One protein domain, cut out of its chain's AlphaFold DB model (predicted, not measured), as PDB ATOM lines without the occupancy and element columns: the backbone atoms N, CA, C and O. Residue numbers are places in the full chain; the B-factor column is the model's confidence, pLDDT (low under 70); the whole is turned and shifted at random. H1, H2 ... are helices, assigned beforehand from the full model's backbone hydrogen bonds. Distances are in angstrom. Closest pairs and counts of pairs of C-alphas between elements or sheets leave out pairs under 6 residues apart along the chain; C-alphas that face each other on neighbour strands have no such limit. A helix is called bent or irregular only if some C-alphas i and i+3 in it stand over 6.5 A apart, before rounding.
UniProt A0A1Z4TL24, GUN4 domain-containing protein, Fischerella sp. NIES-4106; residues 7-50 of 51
ATOM      1  N   PHE A   7     213.452 158.528 302.709       93.25
ATOM      2  CA  PHE A   7     213.998 159.885 302.840       93.25
ATOM      3  C   PHE A   7     215.417 159.864 303.427       93.25
ATOM      4  O   PHE A   7     215.630 159.319 304.513       93.25
ATOM      5  N   LEU A   8     216.391 160.476 302.741       93.56
ATOM      6  CA  LEU A   8     217.797 160.496 303.169       93.56
ATOM      7  C   LEU A   8     218.158 161.764 303.961       93.56
ATOM      8  O   LEU A   8     218.730 162.724 303.437       93.56
ATOM      9  N   ALA A   9     217.873 161.748 305.263       91.94
ATOM     10  CA  ALA A   9     218.269 162.809 306.187       91.94
ATOM     11  C   ALA A   9     219.778 162.765 306.486       91.94
ATOM     12  O   ALA A   9     220.288 161.758 306.974       91.94
ATOM     13  N   HIS A  10     220.492 163.864 306.244       91.69
ATOM     14  CA  HIS A  10     221.929 163.952 306.509       91.69
ATOM     15  C   HIS A  10     222.392 165.401 306.696       91.69
ATOM     16  O   HIS A  10     221.646 166.348 306.441       91.69
ATOM     17  N   ASN A  11     223.629 165.583 307.165       92.75
ATOM     18  CA  ASN A  11     224.288 166.889 307.171       92.75
ATOM     19  C   ASN A  11     225.248 167.017 305.974       92.75
ATOM     20  O   ASN A  11     225.655 166.024 305.375       92.75
ATOM     21  N   SER A  12     225.682 168.240 305.659       90.31
ATOM     22  CA  SER A  12     226.501 168.511 304.470       90.31
ATOM     23  C   SER A  12     227.843 167.767 304.410       90.31
ATOM     24  O   SER A  12     228.386 167.615 303.318       90.31
ATOM     25  N   LYS A  13     228.407 167.321 305.543       95.62
ATOM     26  CA  LYS A  13     229.681 166.579 305.566       95.62
ATOM     27  C   LYS A  13     229.518 165.131 305.102       95.62
ATOM     28  O   LYS A  13     230.481 164.560 304.604       95.62
ATOM     29  N   ASP A  14     228.314 164.577 305.221       96.06
ATOM     30  CA  ASP A  14     228.020 163.173 304.911       96.06
ATOM     31  C   ASP A  14     227.573 162.962 303.453       96.06
ATOM     32  O   ASP A  14     227.314 161.835 303.034       96.06
ATOM     33  N   LYS A  15     227.497 164.038 302.658       93.00
ATOM     34  CA  LYS A  15     227.052 164.018 301.253       93.00
ATOM     35  C   LYS A  15     227.732 162.943 300.394       93.00
ATOM     36  O   LYS A  15     227.015 162.238 299.684       93.00
ATOM     37  N   PRO A  16     229.071 162.761 300.431       95.69
ATOM     38  CA  PRO A  16     229.716 161.717 299.634       95.69
ATOM     39  C   PRO A  16     229.199 160.309 299.963       95.69
ATOM     40  O   PRO A  16     228.949 159.518 299.055       95.69
ATOM     41  N   GLN A  17     229.007 160.010 301.247       96.56
ATOM     42  CA  GLN A  17     228.547 158.712 301.730       96.56
ATOM     43  C   GLN A  17     227.063 158.502 301.418       96.56
ATOM     44  O   GLN A  17     226.678 157.443 300.929       96.56
ATOM     45  N   VAL A  18     226.230 159.517 301.644       96.12
ATOM     46  CA  VAL A  18     224.780 159.440 301.416       96.12
ATOM     47  C   VAL A  18     224.458 159.294 299.932       96.12
ATOM     48  O   VAL A  18     223.568 158.522 299.582       96.12
ATOM     49  N   ARG A  19     225.238 159.925 299.044       96.19
ATOM     50  CA  ARG A  19     225.115 159.726 297.594       96.19
ATOM     51  C   ARG A  19     225.366 158.272 297.186       96.19
ATOM     52  O   ARG A  19     224.637 157.739 296.357       96.19
ATOM     53  N   ALA A  20     226.364 157.616 297.784       96.94
ATOM     54  CA  ALA A  20     226.621 156.198 297.528       96.94
ATOM     55  C   ALA A  20     225.453 155.315 298.003       96.94
ATOM     56  O   ALA A  20     225.066 154.380 297.305       96.94
ATOM     57  N   ILE A  21     224.847 155.646 299.150       96.38
ATOM     58  CA  ILE A  21     223.655 154.954 299.662       96.38
ATOM     59  C   ILE A  21     222.461 155.150 298.718       96.38
ATOM     60  O   ILE A  21     221.798 154.172 298.387       96.38
ATOM     61  N   ALA A  22     222.203 156.374 298.246       96.44
ATOM     62  CA  ALA A  22     221.118 156.665 297.305       96.44
ATOM     63  C   ALA A  22     221.240 155.825 296.023       96.44
ATOM     64  O   ALA A  22     220.290 155.150 295.629       96.44
ATOM     65  N   GLN A  23     222.439 155.789 295.431       96.44
ATOM     66  CA  GLN A  23     222.722 154.985 294.240       96.44
ATOM     67  C   GLN A  23     222.482 153.492 294.476       96.44
ATOM     68  O   GLN A  23     221.939 152.808 293.608       96.44
ATOM     69  N   GLU A  24     222.876 152.983 295.642       97.75
ATOM     70  CA  GLU A  24     222.671 151.584 295.994       97.75
ATOM     71  C   GLU A  24     221.180 151.270 296.184       97.75
ATOM     72  O   GLU A  24     220.687 150.294 295.622       97.75
ATOM     73  N   LEU A  25     220.419 152.135 296.864       96.69
ATOM     74  CA  LEU A  25     218.962 151.997 297.009       96.69
ATOM     75  C   LEU A  25     218.252 151.965 295.647       96.69
ATOM     76  O   LEU A  25     217.381 151.122 295.429       96.69
ATOM     77  N   THR A  26     218.668 152.809 294.700       95.12
ATOM     78  CA  THR A  26     218.127 152.795 293.333       95.12
ATOM     79  C   THR A  26     218.401 151.477 292.605       95.12
ATOM     80  O   THR A  26     217.535 151.001 291.872       95.12
ATOM     81  N   ARG A  27     219.552 150.826 292.836       97.31
ATOM     82  CA  ARG A  27     219.839 149.484 292.278       97.31
ATOM     83  C   ARG A  27     218.902 148.407 292.821       97.31
ATOM     84  O   ARG A  27     218.603 147.457 292.105       97.31
ATOM     85  N   TYR A  28     218.399 148.580 294.042       96.81
ATOM     86  CA  TYR A  28     217.352 147.738 294.631       96.81
ATOM     87  C   TYR A  28     215.931 148.169 294.243       96.81
ATOM     88  O   TYR A  28     214.962 147.683 294.824       96.81
ATOM     89  N   ASN A  29     215.791 149.045 293.244       95.88
ATOM     90  CA  ASN A  29     214.510 149.522 292.728       95.88
ATOM     91  C   ASN A  29     213.687 150.325 293.759       95.88
ATOM     92  O   ASN A  29     212.464 150.418 293.633       95.88
ATOM     93  N   LEU A  30     214.361 150.913 294.754       96.38
ATOM     94  CA  LEU A  30     213.789 151.891 295.678       96.38
ATOM     95  C   LEU A  30     213.979 153.306 295.123       96.38
ATOM     96  O   LEU A  30     214.963 153.596 294.436       96.38
ATOM     97  N   LYS A  31     213.052 154.200 295.457       95.19
ATOM     98  CA  LYS A  31     213.082 155.622 295.103       95.19
ATOM     99  C   LYS A  31     213.501 156.456 296.314       95.19
ATOM    100  O   LYS A  31     212.634 156.865 297.093       95.19
ATOM    101  N   PRO A  32     214.809 156.692 296.520       95.06
ATOM    102  CA  PRO A  32     215.270 157.578 297.574       95.06
ATOM    103  C   PRO A  32     214.959 159.036 297.231       95.06
ATOM    104  O   PRO A  32     215.167 159.481 296.105       95.06
ATOM    105  N   TRP A  33     214.512 159.798 298.223       94.25
ATOM    106  CA  TRP A  33     214.531 161.253 298.166       94.25
ATOM    107  C   TRP A  33     215.890 161.750 298.663       94.25
ATOM    108  O   TRP A  33     216.245 161.528 299.828       94.25
ATOM    109  N   PHE A  34     216.648 162.407 297.785       93.31
ATOM    110  CA  PHE A  34     217.972 162.958 298.071       93.31
ATOM    111  C   PHE A  34     218.026 164.436 297.672       93.31
ATOM    112  O   PHE A  34     217.827 164.786 296.513       93.31
ATOM    113  N   ASP A  35     218.277 165.315 298.639       88.00
ATOM    114  CA  ASP A  35     218.132 166.767 298.482       88.00
ATOM    115  C   ASP A  35     218.963 167.370 297.334       88.00
ATOM    116  O   ASP A  35     218.482 168.274 296.660       88.00
ATOM    117  N   GLU A  36     220.163 166.855 297.053       88.06
ATOM    118  CA  GLU A  36     220.998 167.328 295.936       88.06
ATOM    119  C   GLU A  36     220.404 167.069 294.547       88.06
ATOM    120  O   GLU A  36     220.763 167.763 293.596       88.06
ATOM    121  N   GLU A  37     219.534 166.070 294.419       87.56
ATOM    122  CA  GLU A  37     218.888 165.705 293.154       87.56
ATOM    123  C   GLU A  37     217.477 166.288 293.038       87.56
ATOM    124  O   GLU A  37     216.971 166.447 291.930       87.56
ATOM    125  N   GLN A  38     216.842 166.581 294.177       88.56
ATOM    126  CA  GLN A  38     215.426 166.947 294.254       88.56
ATOM    127  C   GLN A  38     215.186 168.437 294.543       88.56
ATOM    128  O   GLN A  38     214.049 168.886 294.431       88.56
ATOM    129  N   ILE A  39     216.216 169.199 294.938       88.06
ATOM    130  CA  ILE A  39     216.114 170.644 295.194       88.06
ATOM    131  C   ILE A  39     216.875 171.421 294.117       88.06
ATOM    132  O   ILE A  39     218.101 171.348 294.015       88.06
ATOM    133  N   PHE A  40     216.148 172.245 293.372       88.25
ATOM    134  CA  PHE A  40     216.666 173.112 292.324       88.25
ATOM    135  C   PHE A  40     216.672 174.589 292.757       88.25
ATOM    136  O   PHE A  40     215.918 175.004 293.643       88.25
ATOM    137  N   PRO A  41     217.521 175.436 292.142       90.44
ATOM    138  CA  PRO A  41     217.484 176.873 292.386       90.44
ATOM    139  C   PRO A  41     216.093 177.457 292.111       90.44
ATOM    140  O   PRO A  41     215.562 177.321 291.011       90.44
ATOM    141  N   GLY A  42     215.533 178.147 293.104       88.69
ATOM    142  CA  GLY A  42     214.179 178.705 293.040       88.69
ATOM    143  C   GLY A  42     213.124 177.882 293.783       88.69
ATOM    144  O   GLY A  42     212.029 178.397 294.008       88.69
ATOM    145  N   ASP A  43     213.452 176.670 294.237       87.94
ATOM    146  CA  ASP A  43     212.531 175.867 295.037       87.94
ATOM    147  C   ASP A  43     212.304 176.462 296.429       87.94
ATOM    148  O   ASP A  43     213.226 176.891 297.131       87.94
ATOM    149  N   ASN A  44     211.047 176.425 296.873       83.88
ATOM    150  CA  ASN A  44     210.714 176.718 298.258       83.88
ATOM    151  C   ASN A  44     211.010 175.490 299.128       83.88
ATOM    152  O   ASN A  44     210.181 174.591 299.267       83.88
ATOM    153  N   ILE A  45     212.180 175.484 299.766       77.25
ATOM    154  CA  ILE A  45     212.665 174.381 300.611       77.25
ATOM    155  C   ILE A  45     211.689 173.945 301.718       77.25
ATOM    156  O   ILE A  45     211.690 172.778 302.110       77.25
ATOM    157  N   HIS A  46     210.843 174.851 302.224       69.69
ATOM    158  CA  HIS A  46     209.853 174.524 303.254       69.69
ATOM    159  C   HIS A  46     208.695 173.700 302.691       69.69
ATOM    160  O   HIS A  46     208.093 172.914 303.417       69.69
ATOM    161  N   GLN A  47     208.410 173.846 301.398       63.44
ATOM    162  CA  GLN A  47     207.373 173.091 300.711       63.44
ATOM    163  C   GLN A  47     207.880 171.707 300.279       63.44
ATOM    164  O   GLN A  47     207.145 170.734 300.419       63.44
ATOM    165  N   VAL A  48     209.146 171.588 299.856       60.19
ATOM    166  CA  VAL A  48     209.731 170.312 299.387       60.19
ATOM    167  C   VAL A  48     209.945 169.294 300.522       60.19
ATOM    168  O   VAL A  48     209.849 168.093 300.301       60.19
ATOM    169  N   ARG A  49     210.168 169.750 301.763       57.94
ATOM    170  CA  ARG A  49     210.315 168.867 302.943       57.94
ATOM    171  C   ARG A  49     209.016 168.221 303.433       57.94
ATOM    172  O   ARG A  49     209.066 167.416 304.358       57.94
ATOM    173  N   SER A  50     207.874 168.585 302.856       54.22
ATOM    174  CA  SER A  50     206.571 168.012 303.204       54.22
ATOM    175  C   SER A  50     206.360 166.707 302.425       54.22
ATOM    176  O   SER A  50     205.560 166.672 301.490       54.22
TER     177      SER A  50
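What this domain is: This is residues 7 to 50 of the 51 residues of the protein "GUN4 domain-containing protein" of Fischerella sp. NIES-4106 (UniProt A0A1Z4TL24). One long, kinked helix, H1, makes one side of the domain, and the chain before and after it, residues 7 to 11 and 28 to 34, folds back beside it. A tail with two very short helices, H2 and then H3, leads away from H1, with H3 at the far end from it, and no helix touches another. The printed part has 44 residues with three named helices, in the order H1, H2, H3, and no named strand; the class is all helix. It is only just compact, close to loose, with a radius of gyration of the C-alphas of 11.1 A and spans of 30 by 24 by 16 A.

Where its parts are: The printed part begins at Phe 7, with C-alpha 7 at (213.998, 159.885, 302.840). H1, residues 12 to 27, runs 23.6 A from C-alpha 12 at (226.501, 168.511, 304.470) to C-alpha 27 at (219.839, 149.484, 292.278). It is irregular, with C-alphas 13 and 16 7.7 A apart, and has a kink of 33 degrees near residue 19. H2 is residues 35 to 38. H3 is residues 45 to 48, ending at C-alpha 48 at (209.731, 170.312, 299.387).

How they stand to each other: H1 and H2 are near each other, with 5 pairs of C-alphas within 10 A. H2 and H3 are only just apart, closest 8.4 A. H1 and H3 are apart. In H1, 10 of 12 O i to N i+4 pairs are within hydrogen-bond range; H2 and H3 are too short for such a pair, and their single O i to N i+3 pair is within range in H2 but not in H3.

The domain as a whole: The C-alphas of Tyr 28 and Gly 42, the two farthest apart, are 31.2 A apart. The printed part has no cut. The links from H1 to H2 and from H2 to H3 are short. The mean pLDDT of the printed part is 89.2, and residues 46 to 50 are under 70.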